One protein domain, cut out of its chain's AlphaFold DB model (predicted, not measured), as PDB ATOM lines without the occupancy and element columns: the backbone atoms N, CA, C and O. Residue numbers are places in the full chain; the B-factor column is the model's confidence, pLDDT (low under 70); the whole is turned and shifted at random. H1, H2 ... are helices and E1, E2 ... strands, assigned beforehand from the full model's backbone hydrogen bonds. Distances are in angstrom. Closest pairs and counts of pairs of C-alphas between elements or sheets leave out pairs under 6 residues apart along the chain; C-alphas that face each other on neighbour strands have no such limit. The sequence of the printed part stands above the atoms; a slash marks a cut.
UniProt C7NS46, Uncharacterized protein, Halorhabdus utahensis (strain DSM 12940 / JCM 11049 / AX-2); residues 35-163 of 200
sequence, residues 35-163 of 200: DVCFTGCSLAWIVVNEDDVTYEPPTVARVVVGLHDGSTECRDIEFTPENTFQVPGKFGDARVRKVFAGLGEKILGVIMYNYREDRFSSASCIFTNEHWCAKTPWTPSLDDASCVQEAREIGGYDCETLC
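AT A GLANCE: This is residues 35 to 163 of the 200 residues of an uncharacterized protein of Halorhabdus utahensis (strain DSM 12940 / JCM 11049 / AX-2) (UniProt C7NS46). Two sheets lie face to face as a sandwich: a strongly twisted sheet of five strands, E4, E3, E6, E7 and E8, and a small sheet of three, E1, E2 and E5. The larger sheet curls round the helix H2 on its other face, while the very short helix H1 lies at one end of the small sheet and only grazes it. The 129 printed residues hold eight named strands and two named helices in the order E1, E2, H1, E3, E4, E5, E6, E7, H2, E8; the larger sheet, in the order E4, E3, E6, E7, E8, is mixed, and the smaller, in the order E1, E2, E5, is antiparallel. The class is mostly strand, though under half of the residues, 61 of 129, are in named elements. The whole is compact and rounded, with a radius of gyration of the C-alphas of 14.0 A and spans of 39 by 34 by 23 A.

IN THESE COORDINATES: E1, residues 35 to 38, begins at C-alpha 35 at (-43.128, 28.121, 5.512) and is 9.9 A long. E2, residues 43 to 48, is 16.4 A long, and H1, residues 50 to 53, is 5.2 A. E3, residues 60 to 66, and E4, residues 72 to 78, are 19.4 A long each. E5, residues 95 to 100, measures 16.5 A. E6, residues 106 to 114, is the longest strand at 24.7 A, from C-alpha 106 at (-30.902, 36.191, -6.228). E7, residues 122 to 128, is 18.2 A long, and H2, residues 146 to 153, is 10.7 A. E8, residues 157 to 159, is 6.5 A long and ends at C-alpha 159 at (-47.636, 35.817, 2.912).

HOW THE PARTS SIT: In the larger sheet E4 and E8 are the edge strands. E3 and E4 form a hairpin, antiparallel at 154 degrees, with N 63 and O 75 at 2.8 A. E3 and E6 are antiparallel, with N 62 and O 111 at 2.8 A. E6 and E7 form another hairpin, with N 110 and O 127 at 2.9 A. E7 and E8 are parallel at 44 degrees, with N 126 and O 157 at 2.8 A; E7, H2 and E8 make a strand-helix-strand unit, two parallel neighbour strands with a helix between, and its crossover is right-handed. H2 is on this sheet; its closest C-alphas to E7 are those of Ala 151 and Ala 123, 5.2 A apart. In the small sheet E1 and E2 form a hairpin, with N 37 and O 45 at 2.8 A, and E2 and E5 are antiparallel, with N 46 and O 97 at 2.9 A. The two sheets of the sandwich have their facing parts 9.6 A centre to centre and their best planes 14 degrees apart; the closest C-alphas of E2 and E6 are those of Leu 43 and Ile 107, 6.8 A. In H2 every O i to N i+4 pair is within hydrogen-bond range, and H1 is too short for such a pair.

THE WHOLE: The two C-alphas farthest apart are those of Glu 56 and Pro 137, 40.8 A. The printed part has no cut. The links E4 to E5, residues 79 to 94, and E7 to H2, residues 129 to 145, are long; in the first, residues 85 to 86 pair antiparallel with residues 95 to 96 of E5. The mean pLDDT of the printed part is 89.7, and residues 115 to 117 and 162 to 163 are under 70.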
ATOM      1  N   ASP A  35     -44.127  27.176   5.007       89.19
ATOM      2  CA  ASP A  35     -43.128  28.121   5.512       89.19
ATOM      3  C   ASP A  35     -41.975  28.256   4.523       89.19
ATOM      4  O   ASP A  35     -41.445  27.270   4.005       89.19
ATOM      5  N   VAL A  36     -41.539  29.492   4.294       92.00
ATOM      6  CA  VAL A  36     -40.352  29.796   3.494       92.00
ATOM      7  C   VAL A  36     -39.373  30.588   4.346       92.00
ATOM      8  O   VAL A  36     -39.686  31.674   4.833       92.00
ATOM      9  N   CYS A  37     -38.168  30.045   4.504       92.00
ATOM     10  CA  CYS A  37     -37.072  30.675   5.224       92.00
ATOM     11  C   CYS A  37     -36.027  31.195   4.232       92.00
ATOM     12  O   CYS A  37     -35.287  30.406   3.634       92.00
ATOM     13  N   PHE A  38     -35.910  32.511   4.069       92.62
ATOM     14  CA  PHE A  38     -34.863  33.105   3.233       92.62
ATOM     15  C   PHE A  38     -33.557  33.269   4.013       92.62
ATOM     16  O   PHE A  38     -33.270  34.313   4.581       92.62
ATOM     17  N   THR A  39     -32.721  32.235   3.983       89.38
ATOM     18  CA  THR A  39     -31.411  32.188   4.665       89.38
ATOM     19  C   THR A  39     -30.303  33.031   3.996       89.38
ATOM     20  O   THR A  39     -29.119  32.863   4.294       89.38
ATOM     21  N   GLY A  40     -30.649  33.887   3.030       89.00
ATOM     22  CA  GLY A  40     -29.729  34.768   2.305       89.00
ATOM     23  C   GLY A  40     -30.300  35.257   0.966       89.00
ATOM     24  O   GLY A  40     -31.449  34.977   0.626       89.00
ATOM     25  N   CYS A  41     -29.491  35.955   0.156       91.88
ATOM     26  CA  CYS A  41     -29.947  36.455  -1.153       91.88
ATOM     27  C   CYS A  41     -30.263  35.345  -2.148       91.88
ATOM     28  O   CYS A  41     -31.128  35.524  -2.990       91.88
ATOM     29  N   SER A  42     -29.538  34.232  -2.093       95.25
ATOM     30  CA  SER A  42     -29.576  33.189  -3.127       95.25
ATOM     31  C   SER A  42     -30.019  31.840  -2.569       95.25
ATOM     32  O   SER A  42     -29.925  30.840  -3.277       95.25
ATOM     33  N   LEU A  43     -30.436  31.787  -1.298       94.94
ATOM     34  CA  LEU A  43     -30.714  30.544  -0.591       94.94
ATOM     35  C   LEU A  43     -32.007  30.632   0.220       94.94
ATOM     36  O   LEU A  43     -32.117  31.453   1.129       94.94
ATOM     37  N   ALA A  44     -32.933  29.722  -0.063       95.25
ATOM     38  CA  ALA A  44     -34.185  29.564   0.662       95.25
ATOM     39  C   ALA A  44     -34.354  28.118   1.140       95.25
ATOM     40  O   ALA A  44     -33.900  27.170   0.491       95.25
ATOM     41  N   TRP A  45     -34.983  27.945   2.295       95.38
ATOM     42  CA  TRP A  45     -35.437  26.654   2.803       95.38
ATOM     43  C   TRP A  45     -36.958  26.679   2.792       95.38
ATOM     44  O   TRP A  45     -37.554  27.516   3.459       95.38
ATOM     45  N   ILE A  46     -37.573  25.790   2.019       94.50
ATOM     46  CA  ILE A  46     -39.029  25.673   1.950       94.50
ATOM     47  C   ILE A  46     -39.430  24.479   2.811       94.50
ATOM     48  O   ILE A  46     -38.929  23.372   2.594       94.50
ATOM     49  N   VAL A  47     -40.259  24.723   3.821       92.00
ATOM     50  CA  VAL A  47     -40.667  23.750   4.836       92.00
ATOM     51  C   VAL A  47     -42.098  23.313   4.557       92.00
ATOM     52  O   VAL A  47     -43.005  24.142   4.483       92.00
ATOM     53  N   VAL A  48     -42.276  22.007   4.412       89.62
ATOM     54  CA  VAL A  48     -43.518  21.354   3.982       89.62
ATOM     55  C   VAL A  48     -43.780  20.130   4.862       89.62
ATOM     56  O   VAL A  48     -42.845  19.601   5.476       89.62
ATOM     57  N   ASN A  49     -45.024  19.671   4.965       87.25
ATOM     58  CA  ASN A  49     -45.325  18.447   5.709       87.25
ATOM     59  C   ASN A  49     -45.002  17.196   4.879       87.25
ATOM     60  O   ASN A  49     -44.823  17.261   3.667       87.25
ATOM     61  N   GLU A  50     -44.908  16.040   5.542       84.25
ATOM     62  CA  GLU A  50     -44.628  14.751   4.882       84.25
ATOM     63  C   GLU A  50     -45.689  14.407   3.819       84.25
ATOM     64  O   GLU A  50     -45.359  13.927   2.731       84.25
ATOM     65  N   ASP A  51     -46.956  14.722   4.095       83.44
ATOM     66  CA  ASP A  51     -48.074  14.468   3.183       83.44
ATOM     67  C   ASP A  51     -47.966  15.298   1.889       83.44
ATOM     68  O   ASP A  51     -48.327  14.819   0.812       83.44
ATOM     69  N   ASP A  52     -47.376  16.497   1.955       83.38
ATOM     70  CA  ASP A  52     -47.125  17.337   0.776       83.38
ATOM     71  C   ASP A  52     -46.006  16.759  -0.115       83.38
ATOM     72  O   ASP A  52     -45.924  17.053  -1.306       83.38
ATOM     73  N   VAL A  53     -45.117  15.937   0.449       85.88
ATOM     74  CA  VAL A  53     -43.947  15.367  -0.240       85.88
ATOM     75  C   VAL A  53     -44.270  14.037  -0.927       85.88
ATOM     76  O   VAL A  53     -43.566  13.628  -1.849       85.88
ATOM     77  N   THR A  54     -45.329  13.354  -0.492       85.38
ATOM     78  CA  THR A  54     -45.725  12.027  -0.998       85.38
ATOM     79  C   THR A  54     -46.851  12.069  -2.035       85.38
ATOM     80  O   THR A  54     -47.267  11.024  -2.537       85.38
ATOM     81  N   TYR A  55     -47.340  13.262  -2.382       82.06
ATOM     82  CA  TYR A  55     -48.392  13.446  -3.379       82.06
ATOM     83  C   TYR A  55     -47.903  13.182  -4.817       82.06
ATOM     84  O   TYR A  55     -46.774  13.513  -5.173       82.06
ATOM     85  N   GLU A  56     -48.780  12.627  -5.663       81.50
ATOM     86  CA  GLU A  56     -48.510  12.315  -7.073       81.50
ATOM     87  C   GLU A  56     -49.555  13.002  -7.977       81.50
ATOM     88  O   GLU A  56     -50.754  12.737  -7.817       81.50
ATOM     89  N   PRO A  57     -49.144  13.846  -8.945       83.56
ATOM     90  CA  PRO A  57     -47.764  14.232  -9.277       83.56
ATOM     91  C   PRO A  57     -47.111  15.129  -8.207       83.56
ATOM     92  O   PRO A  57     -47.841  15.875  -7.560       83.56
ATOM     93  N   PRO A  58     -45.768  15.134  -8.054       87.06
ATOM     94  CA  PRO A  58     -45.074  15.817  -6.953       87.06
ATOM     95  C   PRO A  58     -45.530  17.253  -6.749       87.06
ATOM     96  O   PRO A  58     -45.636  17.978  -7.732       87.06
ATOM     97  N   THR A  59     -45.746  17.712  -5.522       88.44
ATOM     98  CA  THR A  59     -46.117  19.120  -5.291       88.44
ATOM     99  C   THR A  59     -45.025  20.068  -5.793       88.44
ATOM    100  O   THR A  59     -43.851  19.696  -5.889       88.44
ATOM    101  N   VAL A  60     -45.410  21.290  -6.182       91.00
ATOM    102  CA  VAL A  60     -44.502  22.268  -6.801       91.00
ATOM    103  C   VAL A  60     -44.629  23.630  -6.131       91.00
ATOM    104  O   VAL A  60     -45.726  24.117  -5.858       91.00
ATOM    105  N   ALA A  61     -43.483  24.272  -5.938       93.94
ATOM    106  CA  ALA A  61     -43.370  25.701  -5.695       93.94
ATOM    107  C   ALA A  61     -42.579  26.334  -6.836       93.94
ATOM    108  O   ALA A  61     -41.710  25.697  -7.426       93.94
ATOM    109  N   ARG A  62     -42.831  27.604  -7.123       96.19
ATOM    110  CA  ARG A  62     -42.073  28.357  -8.118       96.19
ATOM    111  C   ARG A  62     -41.195  29.372  -7.421       96.19
ATOM    112  O   ARG A  62     -41.678  30.231  -6.691       96.19
ATOM    113  N   VAL A  63     -39.897  29.272  -7.640       97.56
ATOM    114  CA  VAL A  63     -38.913  30.192  -7.080       97.56
ATOM    115  C   VAL A  63     -38.604  31.252  -8.118       97.56
ATOM    116  O   VAL A  63     -38.203  30.938  -9.239       97.56
ATOM    117  N   VAL A  64     -38.816  32.508  -7.742       98.06
ATOM    118  CA  VAL A  64     -38.567  33.656  -8.608       98.06
ATOM    119  C   VAL A  64     -37.138  34.115  -8.389       98.06
ATOM    120  O   VAL A  64     -36.746  34.446  -7.268       98.06
ATOM    121  N   VAL A  65     -36.351  34.115  -9.457       97.94
ATOM    122  CA  VAL A  65     -34.920  34.395  -9.432       97.94
ATOM    123  C   VAL A  65     -34.625  35.644 -10.255       97.94
ATOM    124  O   VAL A  65     -35.016  35.734 -11.412       97.94
ATOM    125  N   GLY A  66     -33.916  36.602  -9.669       96.62
ATOM    126  CA  GLY A  66     -33.318  37.731 -10.370       96.62
ATOM    127  C   GLY A  66     -31.953  37.345 -10.932       96.62
ATOM    128  O   GLY A  66     -31.085  36.863 -10.192       96.62
ATOM    129  N   LEU A  67     -31.776  37.571 -12.232       94.44
ATOM    130  CA  LEU A  67     -30.563  37.272 -12.985       94.44
ATOM    131  C   LEU A  67     -29.623  38.488 -13.055       94.44
ATOM    132  O   LEU A  67     -29.985  39.621 -12.737       94.44
ATOM    133  N   HIS A  68     -28.382  38.244 -13.485       89.88
ATOM    134  CA  HIS A  68     -27.331  39.269 -13.591       89.88
ATOM    135  C   HIS A  68     -27.630  40.377 -14.601       89.88
ATOM    136  O   HIS A  68     -27.112  41.482 -14.469       89.88
ATOM    137  N   ASP A  69     -28.437  40.082 -15.616       90.19
ATOM    138  CA  ASP A  69     -28.842  41.032 -16.655       90.19
ATOM    139  C   ASP A  69     -30.033  41.913 -16.235       90.19
ATOM    140  O   ASP A  69     -30.500  42.733 -17.024       90.19
ATOM    141  N   GLY A  70     -30.509  41.763 -14.993       90.25
ATOM    142  CA  GLY A  70     -31.666  42.479 -14.463       90.25
ATOM    143  C   GLY A  70     -33.010  41.860 -14.850       90.25
ATOM    144  O   GLY A  70     -34.041  42.430 -14.509       90.25
ATOM    145  N   SER A  71     -33.023  40.716 -15.540       94.19
ATOM    146  CA  SER A  71     -34.248  39.972 -15.836       94.19
ATOM    147  C   SER A  71     -34.637  39.019 -14.699       94.19
ATOM    148  O   SER A  71     -33.879  38.792 -13.750       94.19
ATOM    149  N   THR A  72     -35.845  38.462 -14.789       97.00
ATOM    150  CA  THR A  72     -36.375  37.481 -13.838       97.00
ATOM    151  C   THR A  72     -36.623  36.140 -14.513       97.00
ATOM    152  O   THR A  72     -37.139  36.092 -15.629       97.00
ATOM    153  N   GLU A  73     -36.364  35.056 -13.796       96.56
ATOM    154  CA  GLU A  73     -36.682  33.690 -14.200       96.56
ATOM    155  C   GLU A  73     -37.540  33.020 -13.126       96.56
ATOM    156  O   GLU A  73     -37.324  33.206 -11.928       96.56
ATOM    157  N   CYS A  74     -38.507  32.213 -13.551       96.94
ATOM    158  CA  CYS A  74     -39.351  31.452 -12.649       96.94
ATOM    159  C   CYS A  74     -39.011  29.970 -12.753       96.94
ATOM    160  O   CYS A  74     -39.182  29.366 -13.810       96.94
ATOM    161  N   ARG A  75     -38.518  29.392 -11.657       97.12
ATOM    162  CA  ARG A  75     -38.030  28.012 -11.620       97.12
ATOM    163  C   ARG A  75     -38.955  27.143 -10.795       97.12
ATOM    164  O   ARG A  75     -39.166  27.416  -9.615       97.12
ATOM    165  N   ASP A  76     -39.464  26.087 -11.406       95.56
ATOM    166  CA  ASP A  76     -40.312  25.125 -10.718       95.56
ATOM    167  C   ASP A  76     -39.451  24.189  -9.858       95.56
ATOM    168  O   ASP A  76     -38.457  23.614 -10.309       95.56
ATOM    169  N   ILE A  77     -39.825  24.067  -8.590       95.00
ATOM    170  CA  ILE A  77     -39.172  23.244  -7.581       95.00
ATOM    171  C   ILE A  77     -40.175  22.198  -7.119       95.00
ATOM    172  O   ILE A  77     -41.143  22.509  -6.429       95.00
ATOM    173  N   GLU A  78     -39.915  20.954  -7.501       93.75
ATOM    174  CA  GLU A  78     -40.683  19.801  -7.045       93.75
ATOM    175  C   GLU A  78     -40.258  19.381  -5.636       93.75
ATOM    176  O   GLU A  78     -39.075  19.456  -5.279       93.75
ATOM    177  N   PHE A  79     -41.214  18.874  -4.865       91.81
ATOM    178  CA  PHE A  79     -40.981  18.282  -3.553       91.81
ATOM    179  C   PHE A  79     -41.207  16.777  -3.635       91.81
ATOM    180  O   PHE A  79     -42.293  16.322  -3.978       91.81
ATOM    181  N   THR A  80     -40.164  16.011  -3.325       93.19
ATOM    182  CA  THR A  80     -40.203  14.545  -3.283       93.19
ATOM    183  C   THR A  80     -39.417  14.026  -2.076       93.19
ATOM    184  O   THR A  80     -38.603  14.769  -1.496       93.19
ATOM    185  N   PRO A  81     -39.610  12.763  -1.653       93.69
ATOM    186  CA  PRO A  81     -38.878  12.212  -0.514       93.69
ATOM    187  C   PRO A  81     -37.357  12.232  -0.719       93.69
ATOM    188  O   PRO A  81     -36.604  12.400   0.238       93.69
ATOM    189  N   GLU A  82     -36.889  12.119  -1.962       93.94
ATOM    190  CA  GLU A  82     -35.464  12.069  -2.316       93.94
ATOM    191  C   GLU A  82     -34.795  13.444  -2.282       93.94
ATOM    192  O   GLU A  82     -33.580  13.544  -2.106       93.94
ATOM    193  N   ASN A  83     -35.571  14.508  -2.494       94.94
ATOM    194  CA  ASN A  83     -35.045  15.858  -2.669       94.94
ATOM    195  C   ASN A  83     -35.304  16.774  -1.457       94.94
ATOM    196  O   ASN A  83     -34.780  17.895  -1.398       94.94
ATOM    197  N   THR A  84     -36.055  16.273  -0.480       95.88
ATOM    198  CA  THR A  84     -36.301  16.899   0.816       95.88
ATOM    199  C   THR A  84     -35.522  16.198   1.929       95.88
ATOM    200  O   THR A  84     -34.988  15.104   1.753       95.88
ATOM    201  N   PHE A  85     -35.428  16.824   3.099       95.00
ATOM    202  CA  PHE A  85     -34.814  16.231   4.287       95.00
ATOM    203  C   PHE A  85     -35.400  16.830   5.565       95.00
ATOM    204  O   PHE A  85     -35.898  17.951   5.558       95.00
ATOM    205  N   GLN A  86     -35.321  16.110   6.680       92.75
ATOM    206  CA  GLN A  86     -35.647  16.675   7.991       92.75
ATOM    207  C   GLN A  86     -34.438  17.419   8.565       92.75
ATOM    208  O   GLN A  86     -33.293  16.994   8.391       92.75
ATOM    209  N   VAL A  87     -34.692  18.511   9.287       87.44
ATOM    210  CA  VAL A  87     -33.671  19.228  10.065       87.44
ATOM    211  C   VAL A  87     -33.898  18.921  11.545       87.44
ATOM    212  O   VAL A  87     -34.838  19.470  12.131       87.44
ATOM    213  N   PRO A  88     -33.061  18.068  12.168       86.06
ATOM    214  CA  PRO A  88     -33.243  17.675  13.559       86.06
ATOM    215  C   PRO A  88     -33.350  18.887  14.491       86.06
ATOM    216  O   PRO A  88     -32.473  19.750  14.505       86.06
ATOM    217  N   GLY A  89     -34.435  18.948  15.266       82.62
ATOM    218  CA  GLY A  89     -34.646  19.961  16.303       82.62
ATOM    219  C   GLY A  89     -35.102  21.347  15.830       82.62
ATOM    220  O   GLY A  89     -35.258  22.212  16.687       82.62
ATOM    221  N   LYS A  90     -35.335  21.581  14.524       80.94
ATOM    222  CA  LYS A  90     -35.726  22.914  14.009       80.94
ATOM    223  C   LYS A  90     -37.186  23.020  13.546       80.94
ATOM    224  O   LYS A  90     -37.832  24.012  13.860       80.94
ATOM    225  N   PHE A  91     -37.725  22.014  12.844       85.44
ATOM    226  CA  PHE A  91     -39.059  22.104  12.211       85.44
ATOM    227  C   PHE A  91     -40.039  20.982  12.592       85.44
ATOM    228  O   PHE A  91     -41.039  20.784  11.903       85.44
ATOM    229  N   GLY A  92     -39.790  20.270  13.694       86.50
ATOM    230  CA  GLY A  92     -40.558  19.071  14.046       86.50
ATOM    231  C   GLY A  92     -40.344  17.966  13.010       86.50
ATOM    232  O   GLY A  92     -39.218  17.778  12.549       86.50
ATOM    233  N   ASP A  93     -41.423  17.286  12.623       87.44
ATOM    234  CA  ASP A  93     -41.389  16.197  11.635       87.44
ATOM    235  C   ASP A  93     -41.424  16.688  10.177       87.44
ATOM    236  O   ASP A  93     -41.352  15.882   9.248       87.44
ATOM    237  N   ALA A  94     -41.494  18.005   9.961       89.69
ATOM    238  CA  ALA A  94     -41.583  18.593   8.632       89.69
ATOM    239  C   ALA A  94     -40.328  18.351   7.779       89.69
ATOM    240  O   ALA A  94     -39.192  18.244   8.260       89.69
ATOM    241  N   ARG A  95     -40.554  18.322   6.471       92.69
ATOM    242  CA  ARG A  95     -39.551  18.145   5.431       92.69
ATOM    243  C   ARG A  95     -39.117  19.499   4.897       92.69
ATOM    244  O   ARG A  95     -39.897  20.438   4.795       92.69
ATOM    245  N   VAL A  96     -37.843  19.603   4.549       93.56
ATOM    246  CA  VAL A  96     -37.223  20.832   4.062       93.56
ATOM    247  C   VAL A  96     -36.644  20.594   2.681       93.56
ATOM    248  O   VAL A  96     -35.848  19.675   2.477       93.56
ATOM    249  N   ARG A  97     -36.991  21.469   1.737       95.94
ATOM    250  CA  ARG A  97     -36.321  21.594   0.444       95.94
ATOM    251  C   ARG A  97     -35.384  22.793   0.486       95.94
ATOM    252  O   ARG A  97     -35.818  23.937   0.597       95.94
ATOM    253  N   LYS A  98     -34.080  22.536   0.378       95.56
ATOM    254  CA  LYS A  98     -33.075  23.594   0.233       95.56
ATOM    255  C   LYS A  98     -32.989  24.012  -1.234       95.56
ATOM    256  O   LYS A  98     -32.628  23.194  -2.078       95.56
ATOM    257  N   VAL A  99     -33.269  25.279  -1.517       96.56
ATOM    258  CA  VAL A  99     -33.208  25.855  -2.864       96.56
ATOM    259  C   VAL A  99     -32.095  26.883  -2.934       96.56
ATOM    260  O   VAL A  99     -32.070  27.839  -2.163       96.56
ATOM    261  N   PHE A 100     -31.183  26.683  -3.880       96.12
ATOM    262  CA  PHE A 100     -30.124  27.622  -4.213       96.12
ATOM    263  C   PHE A 100     -30.358  28.133  -5.633       96.12
ATOM    264  O   PHE A 100     -30.472  27.315  -6.543       96.12
ATOM    265  N   ALA A 101     -30.445  29.453  -5.812       93.50
ATOM    266  CA  ALA A 101     -30.640  30.043  -7.137       93.50
ATOM    267  C   ALA A 101     -29.435  29.749  -8.036       93.50
ATOM    268  O   ALA A 101     -29.565  29.118  -9.074       93.50
ATOM    269  N   GLY A 102     -28.238  30.107  -7.587       91.31
ATOM    270  CA  GLY A 102     -27.038  30.016  -8.401       91.31
ATOM    271  C   GLY A 102     -26.013  31.044  -7.948       91.31
ATOM    272  O   GLY A 102     -26.268  31.863  -7.062       91.31
ATOM    273  N   LEU A 103     -24.823  31.002  -8.543       88.19
ATOM    274  CA  LEU A 103     -23.780  31.971  -8.221       88.19
ATOM    275  C   LEU A 103     -24.124  33.344  -8.805       88.19
ATOM    276  O   LEU A 103     -24.155  33.549 -10.017       88.19
ATOM    277  N   GLY A 104     -24.354  34.298  -7.903       87.62
ATOM    278  CA  GLY A 104     -24.638  35.693  -8.229       87.62
ATOM    279  C   GLY A 104     -26.076  35.975  -8.681       87.62
ATOM    280  O   GLY A 104     -26.429  37.131  -8.886       87.62
ATOM    281  N   GLU A 105     -26.912  34.948  -8.758       94.94
ATOM    282  CA  GLU A 105     -28.360  35.089  -8.880       94.94
ATOM    283  C   GLU A 105     -28.995  35.322  -7.511       94.94
ATOM    284  O   GLU A 105     -28.415  34.974  -6.477       94.94
ATOM    285  N   LYS A 106     -30.202  35.882  -7.480       95.94
ATOM    286  CA  LYS A 106     -30.902  36.191  -6.228       95.94
ATOM    287  C   LYS A 106     -32.299  35.609  -6.234       95.94
ATOM    288  O   LYS A 106     -33.037  35.813  -7.182       95.94
ATOM    289  N   ILE A 107     -32.685  34.932  -5.163       97.31
ATOM    290  CA  ILE A 107     -34.074  34.553  -4.926       97.31
ATOM    291  C   ILE A 107     -34.830  35.817  -4.518       97.31
ATOM    292  O   ILE A 107     -34.530  36.398  -3.477       97.31
ATOM    293  N   LEU A 108     -35.797  36.228  -5.334       97.00
ATOM    294  CA  LEU A 108     -36.677  37.372  -5.079       97.00
ATOM    295  C   LEU A 108     -37.904  36.957  -4.270       97.00
ATOM    296  O   LEU A 108     -38.417  37.742  -3.478       97.00
ATOM    297  N   GLY A 109     -38.362  35.720  -4.455       96.94
ATOM    298  CA  GLY A 109     -39.528  35.192  -3.767       96.94
ATOM    299  C   GLY A 109     -39.832  33.739  -4.112       96.94
ATOM    300  O   GLY A 109     -39.149  33.117  -4.929       96.94
ATOM    301  N   VAL A 110     -40.863  33.199  -3.468       97.31
ATOM    302  CA  VAL A 110     -41.367  31.836  -3.668       97.31
ATOM    303  C   VAL A 110     -42.886  31.882  -3.771       97.31
ATOM    304  O   VAL A 110     -43.541  32.499  -2.939       97.31
ATOM    305  N   ILE A 111     -43.441  31.213  -4.774       95.56
ATOM    306  CA  ILE A 111     -44.877  31.060  -4.991       95.56
ATOM    307  C   ILE A 111     -45.246  29.607  -4.698       95.56
ATOM    308  O   ILE A 111     -44.684  28.689  -5.297       95.56
ATOM    309  N   MET A 112     -46.203  29.397  -3.803       92.38
ATOM    310  CA  MET A 112     -46.743  28.077  -3.474       92.38
ATOM    311  C   MET A 112     -48.059  27.857  -4.226       92.38
ATOM    312  O   MET A 112     -48.909  28.752  -4.258       92.38
ATOM    313  N   TYR A 113     -48.278  26.663  -4.779       88.38
ATOM    314  CA  TYR A 113     -49.500  26.331  -5.525       88.38
ATOM    315  C   TYR A 113     -50.261  25.185  -4.867       88.38
ATOM    316  O   TYR A 113     -49.682  24.147  -4.566       88.38
ATOM    317  N   ASN A 114     -51.563  25.349  -4.660       83.00
ATOM    318  CA  ASN A 114     -52.441  24.249  -4.284       83.00
ATOM    319  C   ASN A 114     -52.507  23.241  -5.440       83.00
ATOM    320  O   ASN A 114     -52.705  23.613  -6.599       83.00
ATOM    321  N   TYR A 115     -52.380  21.959  -5.119       69.19
ATOM    322  CA  TYR A 115     -52.272  20.879  -6.095       69.19
ATOM    323  C   TYR A 115     -53.575  20.066  -6.106       69.19
ATOM    324  O   TYR A 115     -53.961  19.444  -5.117       69.19
ATOM    325  N   ARG A 116     -54.330  20.138  -7.209       65.62
ATOM    326  CA  ARG A 116     -55.660  19.508  -7.328       65.62
ATOM    327  C   ARG A 116     -55.901  18.825  -8.654       65.62
ATOM    328  O   ARG A 116     -56.029  17.609  -8.708       65.62
ATOM    329  N   GLU A 117     -56.034  19.637  -9.691       62.31
ATOM    330  CA  GLU A 117     -56.293  19.202 -11.066       62.31
ATOM    331  C   GLU A 117     -55.009  19.320 -11.886       62.31
ATOM    332  O   GLU A 117     -54.677  18.440 -12.673       62.31
ATOM    333  N   ASP A 118     -54.260  20.388 -11.611       71.38
ATOM    334  CA  ASP A 118     -52.902  20.641 -12.066       71.38
ATOM    335  C   ASP A 118     -52.108  21.259 -10.903       71.38
ATOM    336  O   ASP A 118     -52.665  21.964 -10.050       71.38
ATOM    337  N   ARG A 119     -50.801  21.008 -10.867       70.94
ATOM    338  CA  ARG A 119     -49.866  21.483  -9.841       70.94
ATOM    339  C   ARG A 119     -49.698  23.005  -9.828       70.94
ATOM    340  O   ARG A 119     -49.118  23.525  -8.887       70.94
ATOM    341  N   PHE A 120     -50.234  23.702 -10.834       77.56
ATOM    342  CA  PHE A 120     -50.251  25.167 -10.938       77.56
ATOM    343  C   PHE A 120     -51.661  25.775 -10.942       77.56
ATOM    344  O   PHE A 120     -51.809  26.972 -11.157       77.56
ATOM    345  N   SER A 121     -52.706  24.967 -10.729       70.12
ATOM    346  CA  SER A 121     -54.107  25.379 -10.944       70.12
ATOM    347  C   SER A 121     -54.610  26.480 -10.002       70.12
ATOM    348  O   SER A 121     -55.541  27.203 -10.349       70.12
ATOM    349  N   SER A 122     -54.010  26.630  -8.821       82.81
ATOM    350  CA  SER A 122     -54.361  27.679  -7.864       82.81
ATOM    351  C   SER A 122     -53.127  28.080  -7.071       82.81
ATOM    352  O   SER A 122     -52.539  27.257  -6.377       82.81
ATOM    353  N   ALA A 123     -52.734  29.349  -7.153       85.12
ATOM    354  CA  ALA A 123     -51.707  29.883  -6.270       85.12
ATOM    355  C   ALA A 123     -52.281  30.075  -4.859       85.12
ATOM    356  O   ALA A 123     -53.473  30.317  -4.680       85.12
ATOM    357  N   SER A 124     -51.418  29.944  -3.858       87.19
ATOM    358  CA  SER A 124     -51.759  30.089  -2.441       87.19
ATOM    359  C   SER A 124     -51.005  31.276  -1.849       87.19
ATOM    360  O   SER A 124     -51.506  32.393  -1.893       87.19
ATOM    361  N   CYS A 125     -49.782  31.055  -1.381       91.06
ATOM    362  CA  CYS A 125     -48.919  32.084  -0.822       91.06
ATOM    363  C   CYS A 125     -47.836  32.539  -1.803       91.06
ATOM    364  O   CYS A 125     -47.195  31.722  -2.469       91.06
ATOM    365  N   ILE A 126     -47.581  33.845  -1.814       94.56
ATOM    366  CA  ILE A 126     -46.435  34.490  -2.451       94.56
ATOM    367  C   ILE A 126     -45.556  35.062  -1.335       94.56
ATOM    368  O   ILE A 126     -45.952  35.974  -0.614       94.56
ATOM    369  N   PHE A 127     -44.356  34.515  -1.170       95.31
ATOM    370  CA  PHE A 127     -43.382  34.962  -0.179       95.31
ATOM    371  C   PHE A 127     -42.330  35.838  -0.846       95.31
ATOM    372  O   PHE A 127     -41.700  35.413  -1.814       95.31
ATOM    373  N   THR A 128     -42.088  37.024  -0.295       95.62
ATOM    374  CA  THR A 128     -41.035  37.930  -0.776       95.62
ATOM    375  C   THR A 128     -39.756  37.739   0.033       95.62
ATOM    376  O   THR A 128     -39.797  37.645   1.260       95.62
ATOM    377  N   ASN A 129     -38.603  37.707  -0.640       94.38
ATOM    378  CA  ASN A 129     -37.311  37.709   0.035       94.38
ATOM    379  C   ASN A 129     -36.985  39.114   0.555       94.38
ATOM    380  O   ASN A 129     -36.500  39.990  -0.164       94.38
ATOM    381  N   GLU A 130     -37.237  39.312   1.843       90.75
ATOM    382  CA  GLU A 130     -36.991  40.572   2.542       90.75
ATOM    383  C   GLU A 130     -35.517  40.793   2.921       90.75
ATOM    384  O   GLU A 130     -35.151  41.867   3.406       90.75
ATOM    385  N   HIS A 131     -34.638  39.816   2.675       89.31
ATOM    386  CA  HIS A 131     -33.234  39.913   3.048       89.31
ATOM    387  C   HIS A 131     -32.551  41.079   2.310       89.31
ATOM    388  O   HIS A 131     -32.623  41.200   1.088       89.31
ATOM    389  N   TRP A 132     -31.823  41.933   3.035       86.56
ATOM    390  CA  TRP A 132     -31.277  43.194   2.502       86.56
ATOM    391  C   TRP A 132     -30.426  43.022   1.228       86.56
ATOM    392  O   TRP A 132     -30.463  43.854   0.323       86.56
ATOM    393  N   CYS A 133     -29.672  41.923   1.119       86.06
ATOM    394  CA  CYS A 133     -28.836  41.632  -0.047       86.06
ATOM    395  C   CYS A 133     -29.631  41.156  -1.278       86.06
ATOM    396  O   CYS A 133     -29.095  41.190  -2.391       86.06
ATOM    397  N   ALA A 134     -30.906  40.788  -1.117       87.31
ATOM    398  CA  ALA A 134     -31.850  40.564  -2.210       87.31
ATOM    399  C   ALA A 134     -32.427  41.879  -2.778       87.31
ATOM    400  O   ALA A 134     -32.979  41.867  -3.867       87.31
ATOM    401  N   LYS A 135     -32.239  43.029  -2.107       87.06
ATOM    402  CA  LYS A 135     -32.858  44.324  -2.461       87.06
ATOM    403  C   LYS A 135     -31.853  45.402  -2.877       87.06
ATOM    404  O   LYS A 135     -31.922  46.550  -2.445       87.06
ATOM    405  N   THR A 136     -30.860  45.040  -3.688       87.00
ATOM    406  CA  THR A 136     -29.865  46.019  -4.173       87.00
ATOM    407  C   THR A 136     -30.388  46.799  -5.387       87.00
ATOM    408  O   THR A 136     -31.214  46.247  -6.105       87.00
ATOM    409  N   PRO A 137     -29.864  48.004  -5.702       84.44
ATOM    410  CA  PRO A 137     -30.414  48.886  -6.746       84.44
ATOM    411  C   PRO A 137     -30.579  48.305  -8.161       84.44
ATOM    412  O   PRO A 137     -31.349  48.847  -8.940       84.44
ATOM    413  N   TRP A 138     -29.861  47.233  -8.503       84.50
ATOM    414  CA  TRP A 138     -29.927  46.576  -9.818       84.50
ATOM    415  C   TRP A 138     -30.677  45.242  -9.793       84.50
ATOM    416  O   TRP A 138     -30.652  44.499 -10.767       84.50
ATOM    417  N   THR A 139     -31.276  44.890  -8.657       90.56
ATOM    418  CA  THR A 139     -32.075  43.673  -8.544       90.56
ATOM    419  C   THR A 139     -33.500  43.974  -9.004       90.56
ATOM    420  O   THR A 139     -34.072  44.943  -8.500       90.56
ATOM    421  N   PRO A 140     -34.061  43.193  -9.946       93.44
ATOM    422  CA  PRO A 140     -35.439  43.384 -10.387       93.44
ATOM    423  C   PRO A 140     -36.426  43.212  -9.232       93.44
ATOM    424  O   PRO A 140     -36.132  42.537  -8.239       93.44
ATOM    425  N   SER A 141     -37.598  43.829  -9.370       93.12
ATOM    426  CA  SER A 141     -38.690  43.613  -8.428       93.12
ATOM    427  C   SER A 141     -39.232  42.196  -8.579       93.12
ATOM    428  O   SER A 141     -39.228  41.622  -9.668       93.12
ATOM    429  N   LEU A 142     -39.769  41.639  -7.492       95.06
ATOM    430  CA  LEU A 142     -40.551  40.405  -7.562       95.06
ATOM    431  C   LEU A 142     -41.736  40.565  -8.532       95.06
ATOM    432  O   LEU A 142     -42.028  39.656  -9.304       95.06
ATOM    433  N   ASP A 143     -42.372  41.739  -8.530       93.88
ATOM    434  CA  ASP A 143     -43.549  42.045  -9.354       93.88
ATOM    435  C   ASP A 143     -43.257  42.106 -10.866       93.88
ATOM    436  O   ASP A 143     -44.187  42.050 -11.677       93.88
ATOM    437  N   ASP A 144     -41.978  42.191 -11.251       92.31
ATOM    438  CA  ASP A 144     -41.554  42.207 -12.655       92.31
ATOM    439  C   ASP A 144     -41.639  40.807 -13.294       92.31
ATOM    440  O   ASP A 144     -41.669  40.680 -14.520       92.31
ATOM    441  N   ALA A 145     -41.713  39.745 -12.482       96.06
ATOM    442  CA  ALA A 145     -41.800  38.375 -12.965       96.06
ATOM    443  C   ALA A 145     -43.226  38.013 -13.410       96.06
ATOM    444  O   ALA A 145     -44.176  38.078 -12.624       96.06
ATOM    445  N   SER A 146     -43.378  37.528 -14.648       95.06
ATOM    446  CA  SER A 146     -44.691  37.152 -15.205       95.06
ATOM    447  C   SER A 146     -45.410  36.103 -14.356       95.06
ATOM    448  O   SER A 146     -46.612  36.207 -14.132       95.06
ATOM    449  N   CYS A 147     -44.671  35.146 -13.788       94.88
ATOM    450  CA  CYS A 147     -45.260  34.114 -12.946       94.88
ATOM    451  C   CYS A 147     -45.885  34.639 -11.647       94.88
ATOM    452  O   CYS A 147     -46.764  33.977 -11.102       94.88
ATOM    453  N   VAL A 148     -45.445  35.796 -11.140       96.31
ATOM    454  CA  VAL A 148     -46.040  36.438  -9.955       96.31
ATOM    455  C   VAL A 148     -47.374  37.072 -10.326       96.31
ATOM    456  O   VAL A 148     -48.344  36.951  -9.581       96.31
ATOM    457  N   GLN A 149     -47.443  37.702 -11.500       94.88
ATOM    458  CA  GLN A 149     -48.683  38.270 -12.028       94.88
ATOM    459  C   GLN A 149     -49.709  37.158 -12.282       94.88
ATOM    460  O   GLN A 149     -50.808  37.216 -11.736       94.88
ATOM    461  N   GLU A 150     -49.307  36.094 -12.983       93.56
ATOM    462  CA  GLU A 150     -50.130  34.896 -13.204       93.56
ATOM    463  C   GLU A 150     -50.618  34.288 -11.882       93.56
ATOM    464  O   GLU A 150     -51.797  33.977 -11.738       93.56
ATOM    465  N   ALA A 151     -49.733  34.154 -10.885       92.75
ATOM    466  CA  ALA A 151     -50.095  33.619  -9.576       92.75
ATOM    467  C   ALA A 151     -51.177  34.460  -8.883       92.75
ATOM    468  O   ALA A 151     -52.133  33.905  -8.340       92.75
ATOM    469  N   ARG A 152     -51.071  35.792  -8.924       93.06
ATOM    470  CA  ARG A 152     -52.093  36.686  -8.359       93.06
ATOM    471  C   ARG A 152     -53.426  36.581  -9.101       93.06
ATOM    472  O   ARG A 152     -54.473  36.594  -8.459       93.06
ATOM    473  N   GLU A 153     -53.403  36.424 -10.425       92.38
ATOM    474  CA  GLU A 153     -54.618  36.229 -11.230       92.38
ATOM    475  C   GLU A 153     -55.372  34.946 -10.855       92.38
ATOM    476  O   GLU A 153     -56.604  34.938 -10.848       92.38
ATOM    477  N   ILE A 154     -54.652  33.886 -10.475       88.81
ATOM    478  CA  ILE A 154     -55.239  32.612 -10.031       88.81
ATOM    479  C   ILE A 154     -55.430  32.514  -8.503       88.81
ATOM    480  O   ILE A 154     -55.590  31.413  -7.965       88.81
ATOM    481  N   GLY A 155     -55.435  33.652  -7.801       85.88
ATOM    482  CA  GLY A 155     -55.833  33.753  -6.390       85.88
ATOM    483  C   GLY A 155     -54.699  33.762  -5.362       85.88
ATOM    484  O   GLY A 155     -54.984  33.710  -4.166       85.88
ATOM    485  N   GLY A 156     -53.440  33.848  -5.795       89.50
ATOM    486  CA  GLY A 156     -52.295  33.981  -4.897       89.50
ATOM    487  C   GLY A 156     -52.302  35.308  -4.135       89.50
ATOM    488  O   GLY A 156     -52.663  36.351  -4.682       89.50
ATOM    489  N   TYR A 157     -51.873  35.273  -2.875       88.81
ATOM    490  CA  TYR A 157     -51.769  36.443  -2.001       88.81
ATOM    491  C   TYR A 157     -50.420  36.475  -1.278       88.81
ATOM    492  O   TYR A 157     -49.766  35.445  -1.117       88.81
ATOM    493  N   ASP A 158     -49.985  37.664  -0.862       91.81
ATOM    494  CA  ASP A 158     -48.695  37.827  -0.193       91.81
ATOM    495  C   ASP A 158     -48.750  37.261   1.238       91.81
ATOM    496  O   ASP A 158     -49.672  37.560   2.002       91.81
ATOM    497  N   CYS A 159     -47.754  36.451   1.600       89.62
ATOM    498  CA  CYS A 159     -47.636  35.817   2.912       89.62
ATOM    499  C   CYS A 159     -46.373  36.286   3.638       89.62
ATOM    500  O   CYS A 159     -45.320  36.506   3.034       89.62
ATOM    501  N   GLU A 160     -46.477  36.425   4.958       85.25
ATOM    502  CA  GLU A 160     -45.327  36.734   5.801       85.25
ATOM    503  C   GLU A 160     -44.418  35.510   5.934       85.25
ATOM    504  O   GLU A 160     -44.867  34.367   5.999       85.25
ATOM    505  N   THR A 161     -43.112  35.753   5.984       80.75
ATOM    506  CA  THR A 161     -42.138  34.686   6.235       80.75
ATOM    507  C   THR A 161     -42.143  34.349   7.724       80.75
ATOM    508  O   THR A 161     -41.966  35.229   8.561       80.75
ATOM    509  N   LEU A 162     -42.389  33.080   8.060       65.69
ATOM    510  CA  LEU A 162     -42.564  32.623   9.449       65.69
ATOM    511  C   LEU A 162     -41.294  32.034  10.070       65.69
ATOM    512  O   LEU A 162     -41.270  31.683  11.249       65.69
ATOM    513  N   CYS A 163     -40.227  31.918   9.288       66.38
ATOM    514  CA  CYS A 163     -38.954  31.459   9.803       66.38
ATOM    515  C   CYS A 163     -38.195  32.637  10.404       66.38
ATOM    516  O   CYS A 163     -37.341  33.226   9.746       66.38
TER     517      CYS A 163